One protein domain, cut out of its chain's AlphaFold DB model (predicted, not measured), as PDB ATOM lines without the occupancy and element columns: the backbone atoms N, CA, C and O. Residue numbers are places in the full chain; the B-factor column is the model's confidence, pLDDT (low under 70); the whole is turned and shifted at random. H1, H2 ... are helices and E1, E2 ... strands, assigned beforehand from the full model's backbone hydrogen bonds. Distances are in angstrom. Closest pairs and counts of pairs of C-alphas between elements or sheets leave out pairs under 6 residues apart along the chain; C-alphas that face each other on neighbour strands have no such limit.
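Overview. This is residues 6 to 98 of the 98 residues of the protein "Poly(ADP-ribose) glycohydrolase" of Ensete ventricosum (UniProt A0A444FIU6). Three helices, H2, H4 and H6, stand with their centres in a triangle, H2 being near both H4 and H6 and running opposite ways to each at a shallow tilt while H4 and H6 stay apart, and a fourth, H5, meets the first residues of H4 at a steep angle. A small strand hairpin, E1 and E2, lies at one far end of the longest axis, and short H1 lies off to the side, away from the other helices. The printed part has 93 residues with six named helices and two named strands, in the order H1, E1, E2, H2, H3, H4, H5, H6; the sheet has the order E1 - E2, antiparallel, and the class is mostly helix. The whole is compact, with a radius of gyration of the C-alphas of 13.1 A, and the C-alphas span 38 by 27 by 25 A.

Arrangement. H1, residues 6 to 9, touches no helix and is apart from E2, residues 22 to 24. E1, residues 17 to 19, and E2 form a hairpin, antiparallel at 149 degrees, with N 17 and O 24 at 3.0 A and N 19 and O 22 at 2.9 A, within hydrogen-bond range. H2, residues 27 to 37, touches H3, residues 40 to 43, closest at the C-alphas of Ala 35 and Ser 43, 4.7 A apart. H2 and H4, residues 48 to 61, are close but not clearly touching, closest at the C-alphas of Ala 29 and Leu 58, 6.6 A apart, at a shallow tilt of 14 degrees, opposite ways. H4, with residues 48 to 52 alone, touches H5, residues 73 to 85, at a steep tilt of 50 degrees, opposite ways; the closest C-alphas are those of Gly 48 and Ala 78, 3.8 A apart. H6, residues 91 to 97, touches H2 at a shallow tilt of 23 degrees, opposite ways, closest at the C-alphas of Ala 37 and Leu 94, 6.4 A apart. H5 and H6 are only just apart, with closest C-alphas at 8.0 A. In H2, H4, H5 and H6 every O i to N i+4 pair is within hydrogen-bond range; H1 and H3 are too short for such a pair.

Along the chain. H1 begins at C-alpha 6, (75.261, 1.573, 8.735). E1 and E2 measure 6.3 A and 6.5 A from first to last C-alpha. H2 is 15.2 A long, H4 19.8 A, H5 16.5 A and H6 10.2 A. H4 begins at C-alpha 48, (92.329, 18.249, 16.865), and H6 ends at C-alpha 97, (91.002, 3.753, 10.937).

Size, cuts and confidence. The two C-alphas farthest apart, those of Ser 20 and Phe 87, are 38.7 A apart. The printed part has no cut, and the link from H4 to H5, 11 residues, is long. The mean pLDDT of the printed part is 72.3; it is under 70 in residues 6 to 15, 66 to 67 and 84 to 98.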
ATOM      1  N   ASP A   6      74.720   0.980   7.505       64.56
ATOM      2  CA  ASP A   6      75.261   1.573   8.735       64.56
ATOM      3  C   ASP A   6      76.433   2.528   8.459       64.56
ATOM      4  O   ASP A   6      76.591   3.556   9.120       64.56
ATOM      5  N   LEU A   7      77.222   2.246   7.414       63.59
ATOM      6  CA  LEU A   7      78.391   3.044   7.049       63.59
ATOM      7  C   LEU A   7      78.017   4.334   6.308       63.59
ATOM      8  O   LEU A   7      78.819   5.264   6.260       63.59
ATOM      9  N   ASN A   8      76.790   4.468   5.796       66.88
ATOM     10  CA  ASN A   8      76.343   5.713   5.159       66.88
ATOM     11  C   ASN A   8      76.349   6.904   6.122       66.88
ATOM     12  O   ASN A   8      76.482   8.049   5.677       66.88
ATOM     13  N   SER A   9      76.221   6.626   7.422       66.88
ATOM     14  CA  SER A   9      76.304   7.623   8.485       66.88
ATOM     15  C   SER A   9      77.728   8.148   8.690       66.88
ATOM     16  O   SER A   9      77.886   9.328   8.989       66.88
ATOM     17  N   ILE A  10      78.762   7.323   8.458       67.19
ATOM     18  CA  ILE A  10      80.172   7.671   8.707       67.19
ATOM     19  C   ILE A  10      80.939   8.105   7.449       67.19
ATOM     20  O   ILE A  10      81.858   8.917   7.536       67.19
ATOM     21  N   LEU A  11      80.529   7.645   6.262       68.81
ATOM     22  CA  LEU A  11      81.072   8.089   4.972       68.81
ATOM     23  C   LEU A  11      81.134   9.620   4.793       68.81
ATOM     24  O   LEU A  11      82.120  10.094   4.235       68.81
ATOM     25  N   PRO A  12      80.160  10.434   5.258       67.94
ATOM     26  CA  PRO A  12      80.307  11.885   5.219       67.94
ATOM     27  C   PRO A  12      81.454  12.436   6.048       67.94
ATOM     28  O   PRO A  12      81.709  13.620   5.897       67.94
ATOM     29  N   PHE A  13      82.103  11.659   6.912       64.94
ATOM     30  CA  PHE A  13      83.149  12.110   7.833       64.94
ATOM     31  C   PHE A  13      84.516  11.489   7.524       64.94
ATOM     32  O   PHE A  13      85.535  12.046   7.918       64.94
ATOM     33  N   LEU A  14      84.551  10.380   6.777       69.75
ATOM     34  CA  LEU A  14      85.784   9.689   6.410       69.75
ATOM     35  C   LEU A  14      86.105   9.867   4.919       69.75
ATOM     36  O   LEU A  14      85.209   9.736   4.086       69.75
ATOM     37  N   PRO A  15      87.377  10.097   4.550       67.88
ATOM     38  CA  PRO A  15      87.828  10.115   3.156       67.88
ATOM     39  C   PRO A  15      87.928   8.694   2.564       67.88
ATOM     40  O   PRO A  15      88.971   8.276   2.069       67.88
ATOM     41  N   LEU A  16      86.836   7.931   2.645       72.88
ATOM     42  CA  LEU A  16      86.697   6.561   2.150       72.88
ATOM     43  C   LEU A  16      85.860   6.528   0.872       72.88
ATOM     44  O   LEU A  16      84.839   7.207   0.766       72.88
ATOM     45  N   PHE A  17      86.235   5.650  -0.055       73.38
ATOM     46  CA  PHE A  17      85.410   5.329  -1.213       73.38
ATOM     47  C   PHE A  17      84.778   3.950  -1.062       73.38
ATOM     48  O   PHE A  17      85.444   2.975  -0.716       73.38
ATOM     49  N   LEU A  18      83.487   3.870  -1.377       72.94
ATOM     50  CA  LEU A  18      82.766   2.613  -1.524       72.94
ATOM     51  C   LEU A  18      82.663   2.284  -3.017       72.94
ATOM     52  O   LEU A  18      81.954   2.965  -3.757       72.94
ATOM     53  N   ARG A  19      83.349   1.231  -3.470       72.38
ATOM     54  CA  ARG A  19      83.238   0.718  -4.845       72.38
ATOM     55  C   ARG A  19      82.891  -0.757  -4.803       72.38
ATOM     56  O   ARG A  19      83.610  -1.539  -4.193       72.38
ATOM     57  N   SER A  20      81.797  -1.137  -5.460       73.38
ATOM     58  CA  SER A  20      81.378  -2.542  -5.588       73.38
ATOM     59  C   SER A  20      81.320  -3.291  -4.246       73.38
ATOM     60  O   SER A  20      81.768  -4.429  -4.148       73.38
ATOM     61  N   SER A  21      80.791  -2.641  -3.201       71.06
ATOM     62  CA  SER A  21      80.715  -3.165  -1.822       71.06
ATOM     63  C   SER A  21      82.057  -3.326  -1.090       71.06
ATOM     64  O   SER A  21      82.094  -3.888   0.004       71.06
ATOM     65  N   THR A  22      83.150  -2.798  -1.641       73.19
ATOM     66  CA  THR A  22      84.461  -2.727  -0.987       73.19
ATOM     67  C   THR A  22      84.762  -1.289  -0.579       73.19
ATOM     68  O   THR A  22      84.615  -0.363  -1.379       73.19
ATOM     69  N   LEU A  23      85.177  -1.106   0.675       75.56
ATOM     70  CA  LEU A  23      85.693   0.166   1.171       75.56
ATOM     71  C   LEU A  23      87.194   0.223   0.949       75.56
ATOM     72  O   LEU A  23      87.899  -0.734   1.264       75.56
ATOM     73  N   PHE A  24      87.674   1.345   0.431       78.06
ATOM     74  CA  PHE A  24      89.101   1.581   0.302       78.06
ATOM     75  C   PHE A  24      89.443   3.042   0.571       78.06
ATOM     76  O   PHE A  24      88.682   3.962   0.251       78.06
ATOM     77  N   TRP A  25      90.626   3.230   1.144       76.31
ATOM     78  CA  TRP A  25      91.254   4.531   1.273       76.31
ATOM     79  C   TRP A  25      91.926   4.884  -0.059       76.31
ATOM     80  O   TRP A  25      92.745   4.102  -0.553       76.31
ATOM     81  N   PRO A  26      91.610   6.034  -0.671       79.56
ATOM     82  CA  PRO A  26      92.375   6.527  -1.807       79.56
ATOM     83  C   PRO A  26      93.816   6.814  -1.370       79.56
ATOM     84  O   PRO A  26      94.067   7.134  -0.208       79.56
ATOM     85  N   SER A  27      94.772   6.719  -2.299       83.00
ATOM     86  CA  SER A  27      96.203   6.848  -1.976       83.00
ATOM     87  C   SER A  27      96.553   8.105  -1.158       83.00
ATOM     88  O   SER A  27      97.262   7.942  -0.167       83.00
ATOM     89  N   PRO A  28      96.020   9.310  -1.450       78.25
ATOM     90  CA  PRO A  28      96.284  10.494  -0.627       78.25
ATOM     91  C   PRO A  28      95.814  10.343   0.825       78.25
ATOM     92  O   PRO A  28      96.522  10.734   1.751       78.25
ATOM     93  N   ALA A  29      94.650   9.721   1.037       77.44
ATOM     94  CA  ALA A  29      94.119   9.487   2.376       77.44
ATOM     95  C   ALA A  29      94.942   8.444   3.127       77.44
ATOM     96  O   ALA A  29      95.252   8.626   4.299       77.44
ATOM     97  N   LEU A  30      95.341   7.374   2.437       81.44
ATOM     98  CA  LEU A  30      96.167   6.328   3.023       81.44
ATOM     99  C   LEU A  30      97.534   6.867   3.472       81.44
ATOM    100  O   LEU A  30      97.982   6.535   4.567       81.44
ATOM    101  N   GLU A  31      98.189   7.710   2.672       82.56
ATOM    102  CA  GLU A  31      99.474   8.310   3.054       82.56
ATOM    103  C   GLU A  31      99.328   9.311   4.208       82.56
ATOM    104  O   GLU A  31     100.142   9.299   5.134       82.56
ATOM    105  N   ALA A  32      98.257  10.110   4.225       77.75
ATOM    106  CA  ALA A  32      97.954  10.986   5.355       77.75
ATOM    107  C   ALA A  32      97.728  10.187   6.653       77.75
ATOM    108  O   ALA A  32      98.283  10.530   7.698       77.75
ATOM    109  N   LEU A  33      96.982   9.079   6.583       77.94
ATOM    110  CA  LEU A  33      96.749   8.175   7.714       77.94
ATOM    111  C   LEU A  33      98.037   7.500   8.202       77.94
ATOM    112  O   LEU A  33      98.264   7.409   9.408       77.94
ATOM    113  N   LYS A  34      98.918   7.075   7.288       80.31
ATOM    114  CA  LYS A  34     100.246   6.553   7.650       80.31
ATOM    115  C   LYS A  34     101.089   7.609   8.359       80.31
ATOM    116  O   LYS A  34     101.692   7.308   9.385       80.31
ATOM    117  N   ALA A  35     101.113   8.843   7.854       81.25
ATOM    118  CA  ALA A  35     101.839   9.936   8.495       81.25
ATOM    119  C   ALA A  35     101.293  10.217   9.903       81.25
ATOM    120  O   ALA A  35     102.075  10.361  10.841       81.25
ATOM    121  N   LEU A  36      99.965  10.236  10.062       76.81
ATOM    122  CA  LEU A  36      99.273  10.363  11.349       76.81
ATOM    123  C   LEU A  36      99.665   9.252  12.334       76.81
ATOM    124  O   LEU A  36      99.980   9.551  13.484       76.81
ATOM    125  N   ALA A  37      99.737   8.001  11.872       74.94
ATOM    126  CA  ALA A  37     100.151   6.857  12.684       74.94
ATOM    127  C   ALA A  37     101.616   6.939  13.158       74.94
ATOM    128  O   ALA A  37     101.943   6.446  14.237       74.94
ATOM    129  N   LEU A  38     102.494   7.591  12.387       79.62
ATOM    130  CA  LEU A  38     103.887   7.862  12.775       79.62
ATOM    131  C   LEU A  38     104.020   9.019  13.785       79.62
ATOM    132  O   LEU A  38     105.111   9.293  14.286       79.62
ATOM    133  N   GLY A  39     102.910   9.682  14.108       73.81
ATOM    134  CA  GLY A  39     102.819  10.699  15.143       73.81
ATOM    135  C   GLY A  39     103.144  12.127  14.678       73.81
ATOM    136  O   GLY A  39     103.512  12.365  13.523       73.81
ATOM    137  N   PRO A  40     103.034  13.114  15.591       79.50
ATOM    138  CA  PRO A  40     103.064  14.546  15.262       79.50
ATOM    139  C   PRO A  40     104.373  15.054  14.651       79.50
ATOM    140  O   PRO A  40     104.394  16.126  14.045       79.50
ATOM    141  N   ALA A  41     105.478  14.323  14.828       81.50
ATOM    142  CA  ALA A  41     106.763  14.659  14.218       81.50
ATOM    143  C   ALA A  41     106.743  14.472  12.691       81.50
ATOM    144  O   ALA A  41     107.391  15.235  11.977       81.50
ATOM    145  N   VAL A  42     105.973  13.493  12.201       82.44
ATOM    146  CA  VAL A  42     105.839  13.176  10.773       82.44
ATOM    147  C   VAL A  42     104.569  13.801  10.196       82.44
ATOM    148  O   VAL A  42     104.636  14.463   9.163       82.44
ATOM    149  N   SER A  43     103.429  13.668  10.881       79.75
ATOM    150  CA  SER A  43     102.142  14.201  10.407       79.75
ATOM    151  C   SER A  43     102.002  15.712  10.531       79.75
ATOM    152  O   SER A  43     101.159  16.302   9.864       79.75
ATOM    153  N   ARG A  44     102.787  16.343  11.418       82.50
ATOM    154  CA  ARG A  44     102.630  17.747  11.846       82.50
ATOM    155  C   ARG A  44     101.279  18.059  12.508       82.50
ATOM    156  O   ARG A  44     101.036  19.210  12.867       82.50
ATOM    157  N   VAL A  45     100.438  17.053  12.749       82.31
ATOM    158  CA  VAL A  45      99.146  17.199  13.423       82.31
ATOM    159  C   VAL A  45      99.367  17.178  14.929       82.31
ATOM    160  O   VAL A  45      99.697  16.146  15.510       82.31
ATOM    161  N   ARG A  46      99.240  18.353  15.554       81.75
ATOM    162  CA  ARG A  46      99.512  18.571  16.987       81.75
ATOM    163  C   ARG A  46      98.274  18.910  17.818       81.75
ATOM    164  O   ARG A  46      98.391  18.995  19.032       81.75
ATOM    165  N   SER A  47      97.128  19.113  17.178       82.12
ATOM    166  CA  SER A  47      95.847  19.367  17.839       82.12
ATOM    167  C   SER A  47      94.692  18.884  16.969       82.12
ATOM    168  O   SER A  47      94.846  18.719  15.753       82.12
ATOM    169  N   GLY A  48      93.520  18.705  17.573       79.81
ATOM    170  CA  GLY A  48      92.329  18.249  16.865       79.81
ATOM    171  C   GLY A  48      91.802  19.259  15.852       79.81
ATOM    172  O   GLY A  48      91.213  18.865  14.849       79.81
ATOM    173  N   ARG A  49      92.087  20.555  16.040       82.94
ATOM    174  CA  ARG A  49      91.839  21.575  15.009       82.94
ATOM    175  C   ARG A  49      92.696  21.334  13.766       82.94
ATOM    176  O   ARG A  49      92.155  21.297  12.672       82.94
ATOM    177  N   VAL A  50      94.000  21.107  13.943       83.75
ATOM    178  CA  VAL A  50      94.912  20.819  12.820       83.75
ATOM    179  C   VAL A  50      94.543  19.493  12.147       83.75
ATOM    180  O   VAL A  50      94.648  19.372  10.930       83.75
ATOM    181  N   LEU A  51      94.066  18.507  12.915       81.25
ATOM    182  CA  LEU A  51      93.519  17.265  12.364       81.25
ATOM    183  C   LEU A  51      92.284  17.534  11.497       81.25
ATOM    184  O   LEU A  51      92.177  16.989  10.402       81.25
ATOM    185  N   PHE A  52      91.355  18.357  11.983       82.88
ATOM    186  CA  PHE A  52      90.148  18.710  11.245       82.88
ATOM    187  C   PHE A  52      90.473  19.442   9.937       82.88
ATOM    188  O   PHE A  52      89.931  19.072   8.898       82.88
ATOM    189  N   ASP A  53      91.403  20.397   9.968       84.31
ATOM    190  CA  ASP A  53      91.858  21.114   8.772       84.31
ATOM    191  C   ASP A  53      92.486  20.140   7.754       84.31
ATOM    192  O   ASP A  53      92.110  20.138   6.585       84.31
ATOM    193  N   ALA A  54      93.336  19.207   8.206       81.56
ATOM    194  CA  ALA A  54      93.912  18.176   7.339       81.56
ATOM    195  C   ALA A  54      92.853  17.235   6.725       81.56
ATOM    196  O   ALA A  54      93.003  16.774   5.593       81.56
ATOM    197  N   ILE A  55      91.771  16.942   7.456       79.88
ATOM    198  CA  ILE A  55      90.636  16.166   6.939       79.88
ATOM    199  C   ILE A  55      89.869  16.969   5.884       79.88
ATOM    200  O   ILE A  55      89.464  16.385   4.881       79.88
ATOM    201  N   LEU A  56      89.675  18.278   6.075       82.81
ATOM    202  CA  LEU A  56      89.051  19.143   5.071       82.81
ATOM    203  C   LEU A  56      89.882  19.200   3.787       82.81
ATOM    204  O   LEU A  56      89.351  18.882   2.725       82.81
ATOM    205  N   ASP A  57      91.183  19.470   3.891       83.25
ATOM    206  CA  ASP A  57      92.095  19.499   2.739       83.25
ATOM    207  C   ASP A  57      92.062  18.173   1.964       83.25
ATOM    208  O   ASP A  57      92.018  18.131   0.730       83.25
ATOM    209  N   LEU A  58      92.030  17.056   2.696       79.50
ATOM    210  CA  LEU A  58      91.943  15.732   2.104       79.50
ATOM    211  C   LEU A  58      90.593  15.505   1.410       79.50
ATOM    212  O   LEU A  58      90.574  14.980   0.297       79.50
ATOM    213  N   ARG A  59      89.469  15.917   2.004       82.12
ATOM    214  CA  ARG A  59      88.149  15.848   1.348       82.12
ATOM    215  C   ARG A  59      88.117  16.675   0.073       82.12
ATOM    216  O   ARG A  59      87.616  16.184  -0.938       82.12
ATOM    217  N   ASP A  60      88.665  17.880   0.111       83.56
ATOM    218  CA  ASP A  60      88.713  18.786  -1.031       83.56
ATOM    219  C   ASP A  60      89.536  18.175  -2.169       83.56
ATOM    220  O   ASP A  60      89.066  18.122  -3.308       83.56
ATOM    221  N   SER A  61      90.695  17.583  -1.855       79.19
ATOM    222  CA  SER A  61      91.537  16.875  -2.836       79.19
ATOM    223  C   SER A  61      90.841  15.682  -3.507       79.19
ATOM    224  O   SER A  61      91.194  15.289  -4.619       79.19
ATOM    225  N   LEU A  62      89.838  15.109  -2.836       75.50
ATOM    226  CA  LEU A  62      89.060  13.964  -3.298       75.50
ATOM    227  C   LEU A  62      87.717  14.369  -3.928       75.50
ATOM    228  O   LEU A  62      86.944  13.491  -4.315       75.50
ATOM    229  N   GLY A  63      87.419  15.671  -4.023       77.69
ATOM    230  CA  GLY A  63      86.142  16.178  -4.533       77.69
ATOM    231  C   GLY A  63      84.950  15.902  -3.608       77.69
ATOM    232  O   GLY A  63      83.809  15.883  -4.064       77.69
ATOM    233  N   LEU A  64      85.195  15.673  -2.315       73.81
ATOM    234  CA  LEU A  64      84.178  15.394  -1.291       73.81
ATOM    235  C   LEU A  64      83.687  16.666  -0.571       73.81
ATOM    236  O   LEU A  64      82.931  16.581   0.400       73.81
ATOM    237  N   SER A  65      84.103  17.841  -1.046       75.19
ATOM    238  CA  SER A  65      83.776  19.159  -0.488       75.19
ATOM    239  C   SER A  65      82.290  19.518  -0.581       75.19
ATOM    240  O   SER A  65      81.786  20.297   0.222       75.19
ATOM    241  N   SER A  66      81.549  18.900  -1.508       67.75
ATOM    242  CA  SER A  66      80.116  19.150  -1.707       67.75
ATOM    243  C   SER A  66      79.230  18.638  -0.568       67.75
ATOM    244  O   SER A  66      78.037  18.939  -0.534       67.75
ATOM    245  N   ARG A  67      79.771  17.812   0.337       68.94
ATOM    246  CA  ARG A  67      79.035  17.273   1.482       68.94
ATOM    247  C   ARG A  67      79.385  18.085   2.721       68.94
ATOM    248  O   ARG A  67      80.438  17.868   3.328       68.94
ATOM    249  N   GLU A  68      78.491  19.002   3.075       70.81
ATOM    250  CA  GLU A  68      78.647  19.851   4.253       70.81
ATOM    251  C   GLU A  68      78.768  19.004   5.524       70.81
ATOM    252  O   GLU A  68      78.003  18.064   5.762       70.81
ATOM    253  N   LEU A  69      79.767  19.339   6.337       75.75
ATOM    254  CA  LEU A  69      79.909  18.807   7.684       75.75
ATOM    255  C   LEU A  69      79.023  19.609   8.639       75.75
ATOM    256  O   LEU A  69      78.720  20.777   8.399       75.75
ATOM    257  N   ALA A  70      78.621  18.994   9.750       79.94
ATOM    258  CA  ALA A  70      77.837  19.701  10.751       79.94
ATOM    259  C   ALA A  70      78.637  20.898  11.317       79.94
ATOM    260  O   ALA A  70      79.851  20.795  11.508       79.94
ATOM    261  N   PRO A  71      77.984  22.013  11.697       74.38
ATOM    262  CA  PRO A  71      78.678  23.234  12.133       74.38
ATOM    263  C   PRO A  71      79.628  23.047  13.327       74.38
ATOM    264  O   PRO A  71      80.554  23.827  13.523       74.38
ATOM    265  N   ARG A  72      79.396  22.013  14.148       80.25
ATOM    266  CA  ARG A  72      80.208  21.689  15.332       80.25
ATOM    267  C   ARG A  72      81.195  20.544  15.106       80.25
ATOM    268  O   ARG A  72      81.827  20.113  16.066       80.25
ATOM    269  N   THR A  73      81.350  20.044  13.879       80.94
ATOM    270  CA  THR A  73      82.266  18.930  13.599       80.94
ATOM    271  C   THR A  73      83.702  19.290  13.981       80.94
ATOM    272  O   THR A  73      84.347  18.502  14.663       80.94
ATOM    273  N   ALA A  74      84.159  20.510  13.679       79.62
ATOM    274  CA  ALA A  74      85.479  20.995  14.094       79.62
ATOM    275  C   ALA A  74      85.688  20.919  15.616       79.62
ATOM    276  O   ALA A  74      86.718  20.449  16.091       79.62
ATOM    277  N   SER A  75      84.686  21.346  16.392       80.19
ATOM    278  CA  SER A  75      84.716  21.282  17.856       80.19
ATOM    279  C   SER A  75      84.707  19.843  18.368       80.19
ATOM    280  O   SER A  75      85.398  19.548  19.335       80.19
ATOM    281  N   GLY A  76      83.971  18.943  17.710       80.50
ATOM    282  CA  GLY A  76      83.973  17.518  18.035       80.50
ATOM    283  C   GLY A  76      85.347  16.874  17.841       80.50
ATOM    284  O   GLY A  76      85.820  16.184  18.736       80.50
ATOM    285  N   TYR A  77      86.017  17.153  16.716       74.06
ATOM    286  CA  TYR A  77      87.383  16.673  16.463       74.06
ATOM    287  C   TYR A  77      88.399  17.268  17.440       74.06
ATOM    288  O   TYR A  77      89.263  16.538  17.920       74.06
ATOM    289  N   ALA A  78      88.286  18.562  17.757       80.06
ATOM    290  CA  ALA A  78      89.121  19.218  18.760       80.06
ATOM    291  C   ALA A  78      88.979  18.551  20.133       80.06
ATOM    292  O   ALA A  78      89.970  18.077  20.668       80.06
ATOM    293  N   LEU A  79      87.755  18.420  20.656       78.00
ATOM    294  CA  LEU A  79      87.505  17.779  21.953       78.00
ATOM    295  C   LEU A  79      87.998  16.331  21.978       78.00
ATOM    296  O   LEU A  79      88.715  15.932  22.888       78.00
ATOM    297  N   PHE A  80      87.654  15.548  20.955       73.38
ATOM    298  CA  PHE A  80      88.071  14.154  20.881       73.38
ATOM    299  C   PHE A  80      89.596  14.027  20.869       73.38
ATOM    300  O   PHE A  80      90.162  13.300  21.676       73.38
ATOM    301  N   PHE A  81      90.286  14.758  19.999       74.06
ATOM    302  CA  PHE A  81      91.733  14.627  19.877       74.06
ATOM    303  C   PHE A  81      92.486  15.256  21.063       74.06
ATOM    304  O   PHE A  81      93.408  14.658  21.615       74.06
ATOM    305  N   ASP A  82      92.097  16.456  21.480       74.75
ATOM    306  CA  ASP A  82      92.839  17.206  22.491       74.75
ATOM    307  C   ASP A  82      92.592  16.644  23.903       74.75
ATOM    308  O   ASP A  82      93.529  16.576  24.698       74.75
ATOM    309  N   GLU A  83      91.375  16.175  24.211       70.62
ATOM    310  CA  GLU A  83      91.033  15.662  25.548       70.62
ATOM    311  C   GLU A  83      91.181  14.139  25.673       70.62
ATOM    312  O   GLU A  83      91.590  13.655  26.729       70.62
ATOM    313  N   VAL A  84      90.887  13.368  24.616       63.53
ATOM    314  CA  VAL A  84      90.934  11.890  24.670       63.53
ATOM    315  C   VAL A  84      92.254  11.337  24.121       63.53
ATOM    316  O   VAL A  84      92.772  10.360  24.662       63.53
ATOM    317  N   PHE A  85      92.843  11.951  23.085       59.06
ATOM    318  CA  PHE A  85      94.029  11.397  22.404       59.06
ATOM    319  C   PHE A  85      95.363  11.899  22.934       59.06
ATOM    320  O   PHE A  85      96.326  11.130  22.934       59.06
ATOM    321  N   PHE A  86      95.459  13.145  23.404       51.91
ATOM    322  CA  PHE A  86      96.739  13.663  23.898       51.91
ATOM    323  C   PHE A  86      97.234  12.914  25.153       51.91
ATOM    324  O   PHE A  86      98.434  12.880  25.420       51.91
ATOM    325  N   PHE A  87      96.328  12.251  25.885       45.38
ATOM    326  CA  PHE A  87      96.655  11.496  27.095       45.38
ATOM    327  C   PHE A  87      96.946   9.998  26.883       45.38
ATOM    328  O   PHE A  87      97.601   9.405  27.740       45.38
ATOM    329  N   GLN A  88      96.533   9.357  25.776       48.00
ATOM    330  CA  GLN A  88      96.601   7.890  25.681       48.00
ATOM    331  C   GLN A  88      96.809   7.362  24.242       48.00
ATOM    332  O   GLN A  88      95.863   7.080  23.521       48.00
ATOM    333  N   ASN A  89      98.068   7.098  23.878       51.25
ATOM    334  CA  ASN A  89      98.504   6.192  22.797       51.25
ATOM    335  C   ASN A  89      98.067   6.492  21.331       51.25
ATOM    336  O   ASN A  89      96.922   6.249  20.957       51.25
ATOM    337  N   PRO A  90      99.011   6.792  20.411       52.69
ATOM    338  CA  PRO A  90      98.724   6.930  18.971       52.69
ATOM    339  C   PRO A  90      98.217   5.635  18.296       52.69
ATOM    340  O   PRO A  90      97.661   5.681  17.201       52.69
ATOM    341  N   ILE A  91      98.345   4.479  18.959       49.34
ATOM    342  CA  ILE A  91      97.832   3.174  18.499       49.34
ATOM    343  C   ILE A  91      96.293   3.156  18.432       49.34
ATOM    344  O   ILE A  91      95.730   2.492  17.563       49.34
ATOM    345  N   LEU A  92      95.597   3.929  19.278       53.34
ATOM    346  CA  LEU A  92      94.132   4.029  19.219       53.34
ATOM    347  C   LEU A  92      93.645   4.642  17.898       53.34
ATOM    348  O   LEU A  92      92.548   4.333  17.440       53.34
ATOM    349  N   MET A  93      94.470   5.477  17.256       52.06
ATOM    350  CA  MET A  93      94.121   6.086  15.976       52.06
ATOM    351  C   MET A  93      94.152   5.065  14.831       52.06
ATOM    352  O   MET A  93      93.268   5.084  13.977       52.06
ATOM    353  N   LEU A  94      95.116   4.133  14.848       46.12
ATOM    354  CA  LEU A  94      95.163   3.003  13.911       46.12
ATOM    355  C   LEU A  94      93.926   2.106  14.053       46.12
ATOM    356  O   LEU A  94      93.407   1.640  13.047       46.12
ATOM    357  N   LEU A  95      93.431   1.920  15.279       44.16
ATOM    358  CA  LEU A  95      92.240   1.116  15.583       44.16
ATOM    359  C   LEU A  95      90.910   1.775  15.194       44.16
ATOM    360  O   LEU A  95      89.940   1.067  14.978       44.16
ATOM    361  N   LEU A  96      90.844   3.106  15.093       45.34
ATOM    362  CA  LEU A  96      89.665   3.808  14.559       45.34
ATOM    363  C   LEU A  96      89.680   3.934  13.028       45.34
ATOM    364  O   LEU A  96      88.662   4.290  12.438       45.34
ATOM    365  N   CYS A  97      90.825   3.674  12.391       43.19
ATOM    366  CA  CYS A  97      91.002   3.753  10.937       43.19
ATOM    367  C   CYS A  97      91.059   2.377  10.236       43.19
ATOM    368  O   CYS A  97      91.108   2.347   9.001       43.19
ATOM    369  N   LEU A  98      91.060   1.273  10.997       38.88
ATOM    370  CA  LEU A  98      90.992  -0.127  10.542       38.88
ATOM    371  C   LEU A  98      89.627  -0.732  10.885       38.88
ATOM    372  O   LEU A  98      89.090  -1.449  10.012       38.88
TER     373      LEU A  98